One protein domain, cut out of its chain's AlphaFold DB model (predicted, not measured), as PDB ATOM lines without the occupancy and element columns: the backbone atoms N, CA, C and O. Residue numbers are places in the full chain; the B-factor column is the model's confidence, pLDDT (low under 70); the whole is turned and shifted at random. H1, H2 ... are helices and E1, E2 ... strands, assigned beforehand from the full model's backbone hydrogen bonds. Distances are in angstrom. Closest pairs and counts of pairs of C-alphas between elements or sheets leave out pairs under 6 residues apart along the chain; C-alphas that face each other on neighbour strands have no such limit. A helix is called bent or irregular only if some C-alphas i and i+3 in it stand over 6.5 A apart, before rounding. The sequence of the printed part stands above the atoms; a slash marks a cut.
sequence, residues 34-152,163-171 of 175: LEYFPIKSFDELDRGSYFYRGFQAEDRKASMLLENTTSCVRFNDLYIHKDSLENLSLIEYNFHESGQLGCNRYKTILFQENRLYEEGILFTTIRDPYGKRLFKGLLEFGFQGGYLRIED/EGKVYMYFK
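AT A GLANCE: This is residues 34 to 152 and 163 to 171 of the 175 residues of an uncharacterized protein of Myroides odoratus DSM 2801 (UniProt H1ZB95). Eight antiparallel strands, E2 to E9, ring an axis as a closed barrel, with each strand in the ring paired to two neighbours and the bent strands E2, E5 and E7 curving round its wall. The short strand E1 is added outside this ring, paired to E7, and the small helix H1 sits beside the strands near the far part of the long hairpin of E4 and E5, after a long stretch with no named element, residues 58 to 71. The printed part has 128 residues, with nine named strands and one named helix in the order E1, E2, H1, E3 to E9, and its class is mostly strand. It is compact, with a radius of gyration of the C-alphas of 14.7 A, and the C-alphas span 42 by 34 by 28 A.

HOW THE PARTS SIT: Near the start, E1, residues 36 to 38, is the antiparallel neighbour of the last residues of E7, residues 133 to 144, with N 37 and O 143 2.8 A apart. E2, residues 48 to 57, bends by 58 degrees at residue 53. On one side of E2 is E3, residues 77 to 82, with N 50 and O 78 2.9 A apart; on the other side is E9, residues 166 to 171, with N 53 and O 169 2.8 A apart. This pairing is staggered: E2 pairs with E3 over residues 48 to 51 and with E9 over residues 51 to 57. H1, residues 72 to 75, is on the barrel at the sheet's level, with a height over the sheet of 1.3 A. The closest C-alphas of H1 and E2 are those of Arg 74 and Tyr 52, 5.6 A apart. The closest C-alphas of H1 and E4, residues 88 to 99, are those of Cys 72 and Glu 97, 5.3 A apart. H1 is too short for an O i to N i+4 pair; its one O i to N i+3 pair is within hydrogen-bond range. From E3 to E8, residues 147 to 151, the strands form a meander, each the antiparallel neighbour of the one before. E3 and E4 are a hairpin, with N 79 and O 92 2.8 A apart. E4 and E5, residues 102 to 118, are a hairpin with N 93 and O 109 2.8 A apart. E5 bends by 66 degrees at residue 113, and its hairpin with E6, residues 121 to 127, has N 112 and O 125 2.9 A apart. E6 and E7 are a hairpin, with N 122 and O 139 2.8 A apart. E7 bends by 75 degrees at residue 137 and forms a hairpin with E8, with N 149 and O 142 2.8 A apart. E8 and E9 are antiparallel, with N 148 and O 170 2.8 A apart. E2 and E6 are apart, as are E4 and E8.

IN THESE COORDINATES: E1 begins at C-alpha 36, (14.319, 51.790, 144.424). E2 is 26.0 A long, H1 5.6 A and E3 15.7 A. E4 is 31.9 A long, and E5, the longest strand by residues, begins at C-alpha 102, (30.517, 70.548, 119.907), and is 40.5 A long. E6 is 18.6 A long, E7 28.2 A, E8 12.9 A and E9 17.1 A. E9 ends at C-alpha 171, (24.844, 58.020, 136.275).

THE WHOLE: The two C-alphas farthest apart are those of Gln 100 and Glu 118, 44.3 A. Residues 153 to 162 are not printed, and C-alphas 152 and 163 are 13.1 A apart across this cut, which lies in the link from E8 to E9. The link from E2 to H1 is long, with 14 residues; residues 63 to 64 in it pair antiparallel with residues 54 to 55 of E2. The mean pLDDT of the printed part is 93.8, and residues 60 to 62 are under 70.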
ATOM      1  N   LEU A  34      13.773  47.660 138.497       90.50
ATOM      2  CA  LEU A  34      14.681  47.434 139.613       90.50
ATOM      3  C   LEU A  34      14.203  48.137 140.881       90.50
ATOM      4  O   LEU A  34      13.515  49.160 140.832       90.50
ATOM      5  N   GLU A  35      14.620  47.591 142.022       94.25
ATOM      6  CA  GLU A  35      14.307  48.140 143.335       94.25
ATOM      7  C   GLU A  35      14.825  49.580 143.475       94.25
ATOM      8  O   GLU A  35      15.935  49.926 143.051       94.25
ATOM      9  N   TYR A  36      13.980  50.424 144.063       95.06
ATOM     10  CA  TYR A  36      14.319  51.790 144.424       95.06
ATOM     11  C   TYR A  36      14.878  51.832 145.845       95.06
ATOM     12  O   TYR A  36      14.234  51.382 146.791       95.06
ATOM     13  N   PHE A  37      16.042  52.454 145.988       97.75
ATOM     14  CA  PHE A  37      16.734  52.662 147.247       97.75
ATOM     15  C   PHE A  37      16.673  54.150 147.624       97.75
ATOM     16  O   PHE A  37      17.350  54.967 146.990       97.75
ATOM     17  N   PRO A  38      15.868  54.539 148.628       98.12
ATOM     18  CA  PRO A  38      15.824  55.921 149.093       98.12
ATOM     19  C   PRO A  38      17.172  56.330 149.699       98.12
ATOM     20  O   PRO A  38      17.775  55.561 150.447       98.12
ATOM     21  N   ILE A  39      17.630  57.552 149.406       97.19
ATOM     22  CA  ILE A  39      18.822  58.110 150.062       97.19
ATOM     23  C   ILE A  39      18.524  58.358 151.543       97.19
ATOM     24  O   ILE A  39      17.517  58.983 151.883       97.19
ATOM     25  N   LYS A  40      19.428  57.917 152.415       97.56
ATOM     26  CA  LYS A  40      19.347  58.039 153.878       97.56
ATOM     27  C   LYS A  40      20.238  59.150 154.419       97.56
ATOM     28  O   LYS A  40      19.938  59.725 155.462       97.56
ATOM     29  N   SER A  41      21.323  59.468 153.716       95.81
ATOM     30  CA  SER A  41      22.197  60.610 153.996       95.81
ATOM     31  C   SER A  41      22.773  61.194 152.707       95.81
ATOM     32  O   SER A  41      23.037  60.480 151.742       95.81
ATOM     33  N   PHE A  42      23.066  62.496 152.700       95.06
ATOM     34  CA  PHE A  42      23.824  63.115 151.607       95.06
ATOM     35  C   PHE A  42      25.278  62.619 151.503       95.06
ATOM     36  O   PHE A  42      25.944  62.887 150.500       95.06
ATOM     37  N   ASP A  43      25.761  61.856 152.482       94.69
ATOM     38  CA  ASP A  43      27.045  61.156 152.401       94.69
ATOM     39  C   ASP A  43      27.066  60.089 151.303       94.69
ATOM     40  O   ASP A  43      28.123  59.817 150.744       94.69
ATOM     41  N   GLU A  44      25.903  59.544 150.934       95.44
ATOM     42  CA  GLU A  44      25.758  58.569 149.843       95.44
ATOM     43  C   GLU A  44      25.935  59.194 148.451       95.44
ATOM     44  O   GLU A  44      26.051  58.484 147.451       95.44
ATOM     45  N   LEU A  45      25.944  60.528 148.368       95.00
ATOM     46  CA  LEU A  45      26.249  61.243 147.138       95.00
ATOM     47  C   LEU A  45      27.752  61.474 147.030       95.00
ATOM     48  O   LEU A  45      28.366  62.118 147.884       95.00
ATOM     49  N   ASP A  46      28.329  61.042 145.920       93.50
ATOM     50  CA  ASP A  46      29.695  61.379 145.561       93.50
ATOM     51  C   ASP A  46      29.749  62.841 145.077       93.50
ATOM     52  O   ASP A  46      28.877  63.316 144.342       93.50
ATOM     53  N   ARG A  47      30.798  63.578 145.467       94.81
ATOM     54  CA  ARG A  47      31.078  64.916 144.922       94.81
ATOM     55  C   ARG A  47      31.379  64.796 143.423       94.81
ATOM     56  O   ARG A  47      32.251  64.022 143.033       94.81
ATOM     57  N   GLY A  48      30.729  65.614 142.595       95.62
ATOM     58  CA  GLY A  48      30.970  65.669 141.147       95.62
ATOM     59  C   GLY A  48      29.725  65.442 140.288       95.62
ATOM     60  O   GLY A  48      28.597  65.577 140.759       95.62
ATOM     61  N   SER A  49      29.945  65.132 139.008       97.00
ATOM     62  CA  SER A  49      28.893  65.040 137.988       97.00
ATOM     63  C   SER A  49      28.245  63.658 137.902       97.00
ATOM     64  O   SER A  49      28.903  62.655 137.613       97.00
ATOM     65  N   TYR A  50      26.919  63.637 138.017       97.62
ATOM     66  CA  TYR A  50      26.064  62.546 137.562       97.62
ATOM     67  C   TYR A  50      25.456  62.938 136.213       97.62
ATOM     68  O   TYR A  50      24.666  63.876 136.131       97.62
ATOM     69  N   PHE A  51      25.801  62.225 135.143       96.81
ATOM     70  CA  PHE A  51      25.359  62.567 133.792       96.81
ATOM     71  C   PHE A  51      23.990  61.977 133.478       96.81
ATOM     72  O   PHE A  51      23.717  60.827 133.812       96.81
ATOM     73  N   TYR A  52      23.156  62.738 132.784       95.69
ATOM     74  CA  TYR A  52      21.803  62.365 132.405       95.69
ATOM     75  C   TYR A  52      21.792  61.117 131.522       95.69
ATOM     76  O   TYR A  52      22.593  60.967 130.594       95.69
ATOM     77  N   ARG A  53      20.881  60.197 131.823       94.56
ATOM     78  CA  ARG A  53      20.753  58.911 131.133       94.56
ATOM     79  C   ARG A  53      19.346  58.596 130.689       94.56
ATOM     80  O   ARG A  53      19.204  57.695 129.880       94.56
ATOM     81  N   GLY A  54      18.345  59.334 131.141       92.94
ATOM     82  CA  GLY A  54      16.984  59.111 130.700       92.94
ATOM     83  C   GLY A  54      15.965  59.677 131.661       92.94
ATOM     84  O   GLY A  54      16.298  60.350 132.640       92.94
ATOM     85  N   PHE A  55      14.708  59.394 131.368       92.69
ATOM     86  CA  PHE A  55      13.597  59.771 132.222       92.69
ATOM     87  C   PHE A  55      12.499  58.713 132.187       92.69
ATOM     88  O   PHE A  55      12.311  58.042 131.172       92.69
ATOM     89  N   GLN A  56      11.747  58.629 133.278       91.19
ATOM     90  CA  GLN A  56      10.490  57.898 133.382       91.19
ATOM     91  C   GLN A  56       9.360  58.880 133.560       91.19
ATOM     92  O   GLN A  56       9.477  59.795 134.366       91.19
ATOM     93  N   ALA A  57       8.272  58.694 132.828       87.62
ATOM     94  CA  ALA A  57       7.104  59.536 132.973       87.62
ATOM     95  C   ALA A  57       5.863  58.677 133.159       87.62
ATOM     96  O   ALA A  57       5.477  57.948 132.246       87.62
ATOM     97  N   GLU A  58       5.228  58.832 134.317       82.12
ATOM     98  CA  GLU A  58       3.995  58.141 134.681       82.12
ATOM     99  C   GLU A  58       4.187  56.611 134.605       82.12
ATOM    100  O   GLU A  58       5.199  56.069 135.051       82.12
ATOM    101  N   ASP A  59       3.217  55.927 134.019       72.25
ATOM    102  CA  ASP A  59       3.166  54.501 133.717       72.25
ATOM    103  C   ASP A  59       3.859  54.127 132.393       72.25
ATOM    104  O   ASP A  59       3.828  52.968 131.969       72.25
ATOM    105  N   ARG A  60       4.484  55.086 131.699       67.25
ATOM    106  CA  ARG A  60       5.088  54.830 130.388       67.25
ATOM    107  C   ARG A  60       6.485  54.251 130.518       67.25
ATOM    108  O   ARG A  60       7.243  54.595 131.426       67.25
ATOM    109  N   LYS A  61       6.848  53.448 129.506       60.62
ATOM    110  CA  LYS A  61       8.229  53.013 129.286       60.62
ATOM    111  C   LYS A  61       9.133  54.227 129.312       60.62
ATOM    112  O   LYS A  61       8.965  55.182 128.551       60.62
ATOM    113  N   ALA A  62      10.068  54.167 130.228       67.50
ATOM    114  CA  ALA A  62      11.021  55.211 130.415       67.50
ATOM    115  C   ALA A  62      12.118  55.096 129.356       67.50
ATOM    116  O   ALA A  62      12.430  54.021 128.845       67.50
ATOM    117  N   SER A  63      12.602  56.252 128.918       81.62
ATOM    118  CA  SER A  63      13.485  56.346 127.764       81.62
ATOM    119  C   SER A  63      14.894  56.567 128.267       81.62
ATOM    120  O   SER A  63      15.259  57.690 128.624       81.62
ATOM    121  N   MET A  64      15.685  55.499 128.274       89.56
ATOM    122  CA  MET A  64      17.127  55.619 128.444       89.56
ATOM    123  C   MET A  64      17.768  56.116 127.148       89.56
ATOM    124  O   MET A  64      17.306  55.829 126.042       89.56
ATOM    125  N   LEU A  65      18.830  56.903 127.281       89.94
ATOM    126  CA  LEU A  65      19.687  57.275 126.171       89.94
ATOM    127  C   LEU A  65      20.429  56.038 125.669       89.94
ATOM    128  O   LEU A  65      20.972  55.272 126.462       89.94
ATOM    129  N   LEU A  66      20.516  55.904 124.347       86.75
ATOM    130  CA  LEU A  66      21.402  54.933 123.710       86.75
ATOM    131  C   LEU A  66      22.852  55.206 124.127       86.75
ATOM    132  O   LEU A  66      23.285  56.361 124.122       86.75
ATOM    133  N   GLU A  67      23.618  54.160 124.439       82.44
ATOM    134  CA  GLU A  67      24.997  54.295 124.937       82.44
ATOM    135  C   GLU A  67      25.909  55.077 123.979       82.44
ATOM    136  O   GLU A  67      26.740  55.882 124.398       82.44
ATOM    137  N   ASN A  68      25.705  54.896 122.675       84.94
ATOM    138  CA  ASN A  68      26.466  55.540 121.608       84.94
ATOM    139  C   ASN A  68      25.810  56.824 121.071       84.94
ATOM    140  O   ASN A  68      26.193  57.307 120.004       84.94
ATOM    141  N   THR A  69      24.830  57.392 121.784       89.25
ATOM    142  CA  THR A  69      24.168  58.619 121.336       89.25
ATOM    143  C   THR A  69      25.173  59.756 121.147       89.25
ATOM    144  O   THR A  69      26.052  60.001 121.982       89.25
ATOM    145  N   THR A  70      25.016  60.484 120.043       90.00
ATOM    146  CA  THR A  70      25.748  61.723 119.749       90.00
ATOM    147  C   THR A  70      25.026  62.962 120.281       90.00
ATOM    148  O   THR A  70      25.563  64.065 120.198       90.00
ATOM    149  N   SER A  71      23.824  62.797 120.850       93.56
ATOM    150  CA  SER A  71      23.041  63.900 121.405       93.56
ATOM    151  C   SER A  71      23.771  64.579 122.559       93.56
ATOM    152  O   SER A  71      24.231  63.920 123.495       93.56
ATOM    153  N   CYS A  72      23.800  65.914 122.547       95.50
ATOM    154  CA  CYS A  72      24.412  66.697 123.618       95.50
ATOM    155  C   CYS A  72      23.705  66.552 124.969       95.50
ATOM    156  O   CYS A  72      24.332  66.768 126.001       95.50
ATOM    157  N   VAL A  73      22.451  66.087 124.982       93.19
ATOM    158  CA  VAL A  73      21.689  65.812 126.210       93.19
ATOM    159  C   VAL A  73      22.405  64.802 127.116       93.19
ATOM    160  O   VAL A  73      22.262  64.869 128.334       93.19
ATOM    161  N   ARG A  74      23.243  63.913 126.562       94.25
ATOM    162  CA  ARG A  74      24.060  62.965 127.345       94.25
ATOM    163  C   ARG A  74      25.074  63.642 128.278       94.25
ATOM    164  O   ARG A  74      25.578  62.996 129.195       94.25
ATOM    165  N   PHE A  75      25.405  64.903 127.990       95.44
ATOM    166  CA  PHE A  75      26.309  65.733 128.777       95.44
ATOM    167  C   PHE A  75      25.575  66.593 129.803       95.44
ATOM    168  O   PHE A  75      26.242  67.187 130.641       95.44
ATOM    169  N   ASN A  76      24.236  66.655 129.779       96.50
ATOM    170  CA  ASN A  76      23.501  67.250 130.891       96.50
ATOM    171  C   ASN A  76      23.902  66.534 132.181       96.50
ATOM    172  O   ASN A  76      23.984  65.305 132.192       96.50
ATOM    173  N   ASP A  77      24.151  67.272 133.253       97.19
ATOM    174  CA  ASP A  77      24.646  66.679 134.489       97.19
ATOM    175  C   ASP A  77      24.083  67.357 135.731       97.19
ATOM    176  O   ASP A  77      23.910  68.575 135.766       97.19
ATOM    177  N   LEU A  78      23.795  66.538 136.744       97.44
ATOM    178  CA  LEU A  78      23.630  66.982 138.120       97.44
ATOM    179  C   LEU A  78      25.003  66.985 138.784       97.44
ATOM    180  O   LEU A  78      25.558  65.924 139.074       97.44
ATOM    181  N   TYR A  79      25.544  68.173 139.020       97.44
ATOM    182  CA  TYR A  79      26.780  68.349 139.759       97.44
ATOM    183  C   TYR A  79      26.479  68.515 141.248       97.44
ATOM    184  O   TYR A  79      25.786  69.451 141.656       97.44
ATOM    185  N   ILE A  80      27.028  67.615 142.063       97.62
ATOM    186  CA  ILE A  80      26.904  67.634 143.520       97.62
ATOM    187  C   ILE A  80      28.053  68.442 144.119       97.62
ATOM    188  O   ILE A  80      29.218  68.029 144.073       97.62
ATOM    189  N   HIS A  81      27.720  69.585 144.718       97.19
ATOM    190  CA  HIS A  81      28.655  70.380 145.506       97.19
ATOM    191  C   HIS A  81      28.546  70.009 146.979       97.19
ATOM    192  O   HIS A  81      27.459  70.017 147.563       97.19
ATOM    193  N   LYS A  82      29.699  69.741 147.588       94.88
ATOM    194  CA  LYS A  82      29.841  69.571 149.032       94.88
ATOM    195  C   LYS A  82      30.705  70.690 149.616       94.88
ATOM    196  O   LYS A  82      31.613  71.186 148.941       94.88
ATOM    197  N   ASP A  83      30.410  71.131 150.833       91.81
ATOM    198  CA  ASP A  83      31.235  72.110 151.548       91.81
ATOM    199  C   ASP A  83      32.558  71.482 152.044       91.81
ATOM    200  O   ASP A  83      32.911  70.364 151.662       91.81
ATOM    201  N   SER A  84      33.340  72.211 152.847       90.69
ATOM    202  CA  SER A  84      34.605  71.701 153.405       90.69
ATOM    203  C   SER A  84      34.422  70.648 154.503       90.69
ATOM    204  O   SER A  84      35.404  70.053 154.936       90.69
ATOM    205  N   LEU A  85      33.196  70.461 154.989       89.75
ATOM    206  CA  LEU A  85      32.807  69.441 155.961       89.75
ATOM    207  C   LEU A  85      32.092  68.263 155.278       89.75
ATOM    208  O   LEU A  85      31.512  67.429 155.961       89.75
ATOM    209  N   GLU A  86      32.137  68.202 153.943       88.88
ATOM    210  CA  GLU A  86      31.471  67.200 153.107       88.88
ATOM    211  C   GLU A  86      29.930  67.191 153.190       88.88
ATOM    212  O   GLU A  86      29.283  66.266 152.693       88.88
ATOM    213  N   ASN A  87      29.309  68.260 153.698       90.50
ATOM    214  CA  ASN A  87      27.854  68.403 153.645       90.50
ATOM    215  C   ASN A  87      27.409  68.865 152.258       90.50
ATOM    216  O   ASN A  87      28.060  69.710 151.638       90.50
ATOM    217  N   LEU A  88      26.252  68.384 151.791       94.12
ATOM    218  CA  LEU A  88      25.639  68.881 150.560       94.12
ATOM    219  C   LEU A  88      25.348  70.383 150.672       94.12
ATOM    220  O   LEU A  88      24.543  70.804 151.501       94.12
ATOM    221  N   SER A  89      25.952  71.181 149.793       93.38
ATOM    222  CA  SER A  89      25.776  72.636 149.776       93.38
ATOM    223  C   SER A  89      24.856  73.098 148.643       93.38
ATOM    224  O   SER A  89      23.949  73.904 148.856       93.38
ATOM    225  N   LEU A  90      25.055  72.565 147.438       96.44
ATOM    226  CA  LEU A  90      24.367  72.968 146.212       96.44
ATOM    227  C   LEU A  90      24.276  71.770 145.259       96.44
ATOM    228  O   LEU A  90      25.209  70.974 145.166       96.44
ATOM    229  N   ILE A  91      23.176  71.669 144.511       98.12
ATOM    230  CA  ILE A  91      23.131  70.824 143.313       98.12
ATOM    231  C   ILE A  91      22.927  71.739 142.109       98.12
ATOM    232  O   ILE A  91      22.027  72.582 142.108       98.12
ATOM    233  N   GLU A  92      23.767  71.585 141.094       97.88
ATOM    234  CA  GLU A  92      23.619  72.279 139.816       97.88
ATOM    235  C   GLU A  92      23.131  71.294 138.767       97.88
ATOM    236  O   GLU A  92      23.728  70.239 138.598       97.88
ATOM    237  N   TYR A  93      22.082  71.644 138.032       98.00
ATOM    238  CA  TYR A  93      21.710  70.929 136.821       98.00
ATOM    239  C   TYR A  93      22.139  71.730 135.599       98.00
ATOM    240  O   TYR A  93      21.551  72.777 135.305       98.00
ATOM    241  N   ASN A  94      23.166  71.260 134.894       97.56
ATOM    242  CA  ASN A  94      23.667  71.918 133.695       97.56
ATOM    243  C   ASN A  94      23.051  71.301 132.440       97.56
ATOM    244  O   ASN A  94      23.049  70.085 132.256       97.56
ATOM    245  N   PHE A  95      22.586  72.159 131.540       96.62
ATOM    246  CA  PHE A  95      22.061  71.780 130.240       96.62
ATOM    247  C   PHE A  95      23.099  72.052 129.162       96.62
ATOM    248  O   PHE A  95      23.706  73.128 129.128       96.62
ATOM    249  N   HIS A  96      23.238  71.094 128.257       96.06
ATOM    250  CA  HIS A  96      24.127  71.146 127.117       96.06
ATOM    251  C   HIS A  96      23.333  71.061 125.816       96.06
ATOM    252  O   HIS A  96      22.394  70.277 125.682       96.06
ATOM    253  N   GLU A  97      23.744  71.856 124.837       95.50
ATOM    254  CA  GLU A  97      23.183  71.866 123.490       95.50
ATOM    255  C   GLU A  97      24.298  71.835 122.448       95.50
ATOM    256  O   GLU A  97      25.474  72.055 122.751       95.50
ATOM    257  N   SER A  98      23.934  71.524 121.209       95.81
ATOM    258  CA  SER A  98      24.880  71.534 120.101       95.81
ATOM    259  C   SER A  98      25.259  72.970 119.741       95.81
ATOM    260  O   SER A  98      24.396  73.797 119.467       95.81
ATOM    261  N   GLY A  99      26.557  73.252 119.688       91.38
ATOM    262  CA  GLY A  99      27.116  74.494 119.170       91.38
ATOM    263  C   GLY A  99      28.250  74.242 118.178       91.38
ATOM    264  O   GLY A  99      28.551  73.106 117.819       91.38
ATOM    265  N   GLN A 100      28.903  75.320 117.735       87.69
ATOM    266  CA  GLN A 100      29.904  75.268 116.657       87.69
ATOM    267  C   GLN A 100      31.110  74.365 116.962       87.69
ATOM    268  O   GLN A 100      31.663  73.759 116.050       87.69
ATOM    269  N   LEU A 101      31.511  74.272 118.232       88.81
ATOM    270  CA  LEU A 101      32.678  73.503 118.686       88.81
ATOM    271  C   LEU A 101      32.297  72.186 119.387       88.81
ATOM    272  O   LEU A 101      33.124  71.589 120.069       88.81
ATOM    273  N   GLY A 102      31.048  71.733 119.235       92.75
ATOM    274  CA  GLY A 102      30.517  70.548 119.907       92.75
ATOM    275  C   GLY A 102      29.456  70.889 120.950       92.75
ATOM    276  O   GLY A 102      28.714  71.857 120.801       92.75
ATOM    277  N   CYS A 103      29.343  70.064 121.990       95.81
ATOM    278  CA  CYS A 103      28.326  70.239 123.021       95.81
ATOM    279  C   CYS A 103      28.750  71.297 124.038       95.81
ATOM    280  O   CYS A 103      29.726  71.106 124.761       95.81
ATOM    281  N   ASN A 104      27.992  72.389 124.112       95.12
ATOM    282  CA  ASN A 104      28.274  73.516 124.992       95.12
ATOM    283  C   ASN A 104      27.201  73.633 126.067       95.12
ATOM    284  O   ASN A 104      26.013  73.455 125.795       95.12
ATOM    285  N   ARG A 105      27.616  73.985 127.285       95.00
ATOM    286  CA  ARG A 105      26.687  74.323 128.362       95.00
ATOM    287  C   ARG A 105      26.004  75.655 128.056       95.00
ATOM    288  O   ARG A 105      26.697  76.654 127.884       95.00
ATOM    289  N   TYR A 106      24.674  75.683 128.063       94.44
ATOM    290  CA  TYR A 106      23.892  76.893 127.754       94.44
ATOM    291  C   TYR A 106      22.988  77.364 128.902       94.44
ATOM    292  O   TYR A 106      22.542  78.510 128.910       94.44
ATOM    293  N   LYS A 107      22.711  76.505 129.893       95.38
ATOM    294  CA  LYS A 107      21.854  76.836 131.040       95.38
ATOM    295  C   LYS A 107      22.275  76.047 132.274       95.38
ATOM    296  O   LYS A 107      22.650  74.886 132.156       95.38
ATOM    297  N   THR A 108      22.132  76.653 133.448       97.12
ATOM    298  CA  THR A 108      22.305  75.982 134.743       97.12
ATOM    299  C   THR A 108      21.111  76.280 135.642       97.12
ATOM    300  O   THR A 108      20.662  77.418 135.739       97.12
ATOM    301  N   ILE A 109      20.569  75.257 136.291       97.69
ATOM    302  CA  ILE A 109      19.524  75.388 137.307       97.69
ATOM    303  C   ILE A 109      20.108  75.007 138.660       97.69
ATOM    304  O   ILE A 109      20.882  74.062 138.757       97.69
ATOM    305  N   LEU A 110      19.738  75.753 139.695       98.25
ATOM    306  CA  LEU A 110      20.301  75.613 141.031       98.25
ATOM    307  C   LEU A 110      19.262  75.027 141.977       98.25
ATOM    308  O   LEU A 110      18.161  75.560 142.083       98.25
ATOM    309  N   PHE A 111      19.633  73.978 142.696       98.31
ATOM    310  CA  PHE A 111      18.883  73.421 143.817       98.31
ATOM    311  C   PHE A 111      19.567  73.874 145.097       98.31
ATOM    312  O   PHE A 111      20.708  73.497 145.375       98.31
ATOM    313  N   GLN A 112      18.880  74.701 145.867       96.81
ATOM    314  CA  GLN A 112      19.409  75.359 147.055       96.81
ATOM    315  C   GLN A 112      18.520  75.075 148.260       96.81
ATOM    316  O   GLN A 112      17.400  74.587 148.113       96.81
ATOM    317  N   GLU A 113      18.997  75.426 149.457       96.31
ATOM    318  CA  GLU A 113      18.278  75.153 150.714       96.31
ATOM    319  C   GLU A 113      17.982  73.645 150.872       96.31
ATOM    320  O   GLU A 113      16.930  73.257 151.381       96.31
ATOM    321  N   ASN A 114      18.900  72.802 150.380       97.12
ATOM    322  CA  ASN A 114      18.732  71.355 150.333       97.12
ATOM    323  C   ASN A 114      18.790  70.766 151.740       97.12
ATOM    324  O   ASN A 114      19.727  71.025 152.494       97.12
ATOM    325  N   ARG A 115      17.805  69.940 152.079       95.94
ATOM    326  CA  ARG A 115      17.814  69.125 153.297       95.94
ATOM    327  C   ARG A 115      17.077  67.824 153.044       95.94
ATOM    328  O   ARG A 115      16.061  67.818 152.345       95.94
ATOM    329  N   LEU A 116      17.574  66.745 153.630       96.75
ATOM    330  CA  LEU A 116      16.848  65.487 153.652       96.75
ATOM    331  C   LEU A 116      15.708  65.636 154.666       96.75
ATOM    332  O   LEU A 116      15.958  65.877 155.846       96.75
ATOM    333  N   TYR A 117      14.467  65.630 154.182       96.75
ATOM    334  CA  TYR A 117      13.284  65.777 155.035       96.75
ATOM    335  C   TYR A 117      12.973  64.460 155.753       96.75
ATOM    336  O   TYR A 117      12.714  64.454 156.951       96.75
ATOM    337  N   GLU A 118      13.074  63.365 155.007       97.44
ATOM    338  CA  GLU A 118      13.038  61.973 155.452       97.44
ATOM    339  C   GLU A 118      13.781  61.116 154.414       97.44
ATOM    340  O   GLU A 118      14.201  61.640 153.374       97.44
ATOM    341  N   GLU A 119      13.968  59.819 154.682       98.06
ATOM    342  CA  GLU A 119      14.628  58.915 153.733       98.06
ATOM    343  C   GLU A 119      13.957  58.995 152.356       98.06
ATOM    344  O   GLU A 119      12.749  58.819 152.205       98.06
ATOM    345  N   GLY A 120      14.753  59.287 151.332       97.81
ATOM    346  CA  GLY A 120      14.281  59.377 149.958       97.81
ATOM    347  C   GLY A 120      13.559  60.671 149.590       97.81
ATOM    348  O   GLY A 120      13.164  60.800 148.432       97.81
ATOM    349  N   ILE A 121      13.384  61.626 150.514       98.19
ATOM    350  CA  ILE A 121      12.670  62.884 150.261       98.19
ATOM    351  C   ILE A 121      13.585  64.095 150.466       98.19
ATOM    352  O   ILE A 121      13.918  64.500 151.584       98.19
ATOM    353  N   LEU A 122      13.931  64.743 149.356       98.00
ATOM    354  CA  LEU A 122      14.692  65.985 149.324       98.00
ATOM    355  C   LEU A 122      13.747  67.185 149.404       98.00
ATOM    356  O   LEU A 122      12.947  67.423 148.499       98.00
ATOM    357  N   PHE A 123      13.890  68.013 150.435       98.19
ATOM    358  CA  PHE A 123      13.387  69.382 150.375       98.19
ATOM    359  C   PHE A 123      14.402  70.267 149.651       98.19
ATOM    360  O   PHE A 123      15.586  70.246 149.985       98.19
ATOM    361  N   THR A 124      13.937  71.079 148.699       98.31
ATOM    362  CA  THR A 124      14.794  71.991 147.930       98.31
ATOM    363  C   THR A 124      14.034  73.221 147.426       98.31
ATOM    364  O   THR A 124      12.808  73.213 147.270       98.31
ATOM    365  N   THR A 125      14.779  74.283 147.126       98.50
ATOM    366  CA  THR A 125      14.342  75.431 146.331       98.50
ATOM    367  C   THR A 125      15.096  75.426 145.002       98.50
ATOM    368  O   THR A 125      16.308  75.631 144.974       98.50
ATOM    369  N   ILE A 126      14.374  75.255 143.894       98.31
ATOM    370  CA  ILE A 126      14.933  75.266 142.539       98.31
ATOM    371  C   ILE A 126      14.836  76.673 141.951       98.31
ATOM    372  O   ILE A 126      13.760  77.285 141.950       98.31
ATOM    373  N   ARG A 127      15.944  77.178 141.409       98.19
ATOM    374  CA  ARG A 127      16.041  78.501 140.782       98.19
ATOM    375  C   ARG A 127      16.677  78.443 139.402       98.19
ATOM    376  O   ARG A 127      17.522  77.596 139.126       98.19
ATOM    377  N   ASP A 128      16.262  79.364 138.544       95.38
ATOM    378  CA  ASP A 128      16.917  79.602 137.260       95.38
ATOM    379  C   ASP A 128      18.257  80.361 137.440       95.38
ATOM    380  O   ASP A 128      18.561  80.805 138.555       95.38
ATOM    381  N   PRO A 129      19.063  80.540 136.370       92.12
ATOM    382  CA  PRO A 129      20.335  81.264 136.453       92.12
ATOM    383  C   PRO A 129      20.221  82.710 136.956       92.12
ATOM    384  O   PRO A 129      21.214  83.290 137.383       92.12
ATOM    385  N   TYR A 130      19.030  83.308 136.887       94.38
ATOM    386  CA  TYR A 130      18.766  84.690 137.282       94.38
ATOM    387  C   TYR A 130      18.204  84.787 138.710       94.38
ATOM    388  O   TYR A 130      17.830  85.868 139.164       94.38
ATOM    389  N   GLY A 131      18.126  83.664 139.434       94.06
ATOM    390  CA  GLY A 131      17.636  83.593 140.809       94.06
ATOM    391  C   GLY A 131      16.111  83.512 140.939       94.06
ATOM    392  O   GLY A 131      15.597  83.453 142.066       94.06
ATOM    393  N   LYS A 132      15.361  83.459 139.829       96.75
ATOM    394  CA  LYS A 132      13.906  83.290 139.862       96.75
ATOM    395  C   LYS A 132      13.575  81.888 140.357       96.75
ATOM    396  O   LYS A 132      14.066  80.891 139.832       96.75
ATOM    397  N   ARG A 133      12.707  81.804 141.365       97.44
ATOM    398  CA  ARG A 133      12.234  80.527 141.911       97.44
ATOM    399  C   ARG A 133      11.341  79.816 140.893       97.44
ATOM    400  O   ARG A 133      10.294  80.347 140.528       97.44
ATOM    401  N   LEU A 134      11.752  78.620 140.488       96.38
ATOM    402  CA  LEU A 134      11.003  77.719 139.613       96.38
ATOM    403  C   LEU A 134      10.141  76.754 140.432       96.38
ATOM    404  O   LEU A 134       8.988  76.512 140.095       96.38
ATOM    405  N   PHE A 135      10.683  76.257 141.544       97.56
ATOM    406  CA  PHE A 135      10.004  75.319 142.432       97.56
ATOM    407  C   PHE A 135      10.515  75.471 143.870       97.56
ATOM    408  O   PHE A 135      11.639  75.917 144.099       97.56
ATOM    409  N   LYS A 136       9.679  75.118 144.847       97.94
ATOM    410  CA  LYS A 136      10.080  74.926 146.243       97.94
ATOM    411  C   LYS A 136       9.167  73.891 146.875       97.94
ATOM    412  O   LYS A 136       7.951  74.062 146.848       97.94
ATOM    413  N   GLY A 137       9.750  72.846 147.443       98.12
ATOM    414  CA  GLY A 137       8.979  71.746 147.999       98.12
ATOM    415  C   GLY A 137       9.792  70.474 148.151       98.12
ATOM    416  O   GLY A 137      11.019  70.517 148.220       98.12
ATOM    417  N   LEU A 138       9.069  69.361 148.229       98.19
ATOM    418  CA  LEU A 138       9.605  68.019 148.414       98.19
ATOM    419  C   LEU A 138       9.720  67.306 147.063       98.19
ATOM    420  O   LEU A 138       8.831  67.449 146.220       98.19
ATOM    421  N   LEU A 139      10.800  66.552 146.884       97.81
ATOM    422  CA  LEU A 139      11.084  65.710 145.725       97.81
ATOM    423  C   LEU A 139      11.474  64.317 146.194       97.81
ATOM    424  O   LEU A 139      12.247  64.191 147.143       97.81
ATOM    425  N   GLU A 140      11.026  63.287 145.485       97.69
ATOM    426  CA  GLU A 140      11.642  61.969 145.633       97.69
ATOM    427  C   GLU A 140      13.067  61.971 145.073       97.69
ATOM    428  O   GLU A 140      13.331  62.519 143.997       97.69
ATOM    429  N   PHE A 141      13.982  61.348 145.808       97.06
ATOM    430  CA  PHE A 141      15.406  61.363 145.528       97.06
ATOM    431  C   PHE A 141      16.085  60.103 146.074       97.06
ATOM    432  O   PHE A 141      16.039  59.826 147.270       97.06
ATOM    433  N   GLY A 142      16.734  59.332 145.210       97.81
ATOM    434  CA  GLY A 142      17.340  58.066 145.612       97.81
ATOM    435  C   GLY A 142      18.088  57.393 144.479       97.81
ATOM    436  O   GLY A 142      18.359  58.012 143.453       97.81
ATOM    437  N   PHE A 143      18.393  56.113 144.642       97.38
ATOM    438  CA  PHE A 143      19.033  55.302 143.617       97.38
ATOM    439  C   PHE A 143      18.085  54.229 143.086       97.38
ATOM    440  O   PHE A 143      17.308  53.646 143.830       97.38
ATOM    441  N   GLN A 144      18.157  53.940 141.792       95.00
ATOM    442  CA  GLN A 144      17.442  52.825 141.175       95.00
ATOM    443  C   GLN A 144      18.304  52.257 140.052       95.00
ATOM    444  O   GLN A 144      18.771  53.002 139.191       95.00
ATOM    445  N   GLY A 145      18.602  50.957 140.100       91.62
ATOM    446  CA  GLY A 145      19.481  50.315 139.113       91.62
ATOM    447  C   GLY A 145      20.889  50.920 139.011       91.62
ATOM    448  O   GLY A 145      21.488  50.915 137.939       91.62
ATOM    449  N   GLY A 146      21.404  51.514 140.094       92.44
ATOM    450  CA  GLY A 146      22.692  52.221 140.093       92.44
ATOM    451  C   GLY A 146      22.664  53.619 139.454       92.44
ATOM    452  O   GLY A 146      23.717  54.234 139.280       92.44
ATOM    453  N   TYR A 147      21.483  54.139 139.117       95.44
ATOM    454  CA  TYR A 147      21.282  55.514 138.664       95.44
ATOM    455  C   TYR A 147      20.762  56.360 139.819       95.44
ATOM    456  O   TYR A 147      19.866  55.936 140.545       95.44
ATOM    457  N   LEU A 148      21.279  57.577 139.952       97.19
ATOM    458  CA  LEU A 148      20.656  58.607 140.767       97.19
ATOM    459  C   LEU A 148      19.332  59.009 140.105       97.19
ATOM    460  O   LEU A 148      19.320  59.455 138.956       97.19
ATOM    461  N   ARG A 149      18.231  58.846 140.830       96.50
ATOM    462  CA  ARG A 149      16.870  59.173 140.417       96.50
ATOM    463  C   ARG A 149      16.386  60.388 141.196       96.50
ATOM    464  O   ARG A 149      16.469  60.410 142.422       96.50
ATOM    465  N   ILE A 150      15.828  61.370 140.497       97.19
ATOM    466  CA  ILE A 150      15.182  62.534 141.114       97.19
ATOM    467  C   ILE A 150      13.841  62.818 140.450       97.19
ATOM    468  O   ILE A 150      13.717  62.710 139.227       97.19
ATOM    469  N   GLU A 151      12.835  63.184 141.242       96.75
ATOM    470  CA  GLU A 151      11.565  63.683 140.716       96.75
ATOM    471  C   GLU A 151      11.785  64.973 139.913       96.75
ATOM    472  O   GLU A 151      12.444  65.919 140.350       96.75
ATOM    473  N   ASP A 152      11.212  65.021 138.717       94.69
ATOM    474  CA  ASP A 152      11.377  66.122 137.788       94.69
ATOM    475  C   ASP A 152      10.390  67.262 138.075       94.69
ATOM    476  O   ASP A 152       9.170  67.124 137.942       94.69
ATOM    477  N   GLU A 163      -1.664  63.465 138.686       85.31
ATOM    478  CA  GLU A 163      -1.071  62.789 139.848       85.31
ATOM    479  C   GLU A 163       0.220  62.039 139.500       85.31
ATOM    480  O   GLU A 163       1.083  61.834 140.359       85.31
ATOM    481  N   GLY A 164       0.403  61.707 138.223       85.94
ATOM    482  CA  GLY A 164       1.557  60.973 137.733       85.94
ATOM    483  C   GLY A 164       2.882  61.684 138.006       85.94
ATOM    484  O   GLY A 164       2.997  62.915 137.947       85.94
ATOM    485  N   LYS A 165       3.923  60.909 138.313       90.62
ATOM    486  CA  LYS A 165       5.271  61.428 138.581       90.62
ATOM    487  C   LYS A 165       6.192  61.225 137.393       90.62
ATOM    488  O   LYS A 165       6.020  60.318 136.584       90.62
ATOM    489  N   VAL A 166       7.164  62.120 137.286       93.19
ATOM    490  CA  VAL A 166       8.207  62.071 136.268       93.19
ATOM    491  C   VAL A 166       9.529  62.051 137.002       93.19
ATOM    492  O   VAL A 166       9.704  62.801 137.959       93.19
ATOM    493  N   TYR A 167      10.439  61.198 136.566       94.94
ATOM    494  CA  TYR A 167      11.742  61.011 137.177       94.94
ATOM    495  C   TYR A 167      12.824  61.159 136.129       94.94
ATOM    496  O   TYR A 167      12.695  60.639 135.024       94.94
ATOM    497  N   MET A 168      13.910  61.827 136.488       95.50
ATOM    498  CA  MET A 168      15.131  61.860 135.696       95.50
ATOM    499  C   MET A 168      16.163  60.918 136.310       95.50
ATOM    500  O   MET A 168      16.269  60.823 137.534       95.50
ATOM    501  N   TYR A 169      16.934  60.257 135.450       95.75
ATOM    502  CA  TYR A 169      17.950  59.278 135.825       95.75
ATOM    503  C   TYR A 169      19.328  59.772 135.410       95.75
ATOM    504  O   TYR A 169      19.535  60.189 134.267       95.75
ATOM    505  N   PHE A 170      20.282  59.680 136.329       96.44
ATOM    506  CA  PHE A 170      21.648  60.142 136.144       96.44
ATOM    507  C   PHE A 170      22.644  59.080 136.599       96.44
ATOM    508  O   PHE A 170      22.399  58.355 137.556       96.44
ATOM    509  N   LYS A 171      23.793  58.983 135.934       95.38
ATOM    510  CA  LYS A 171      24.844  58.020 136.275       95.38
ATOM    511  C   LYS A 171      26.163  58.744 136.461       95.38
ATOM    512  O   LYS A 171      26.594  59.492 135.580       95.38
TER     513      LYS A 171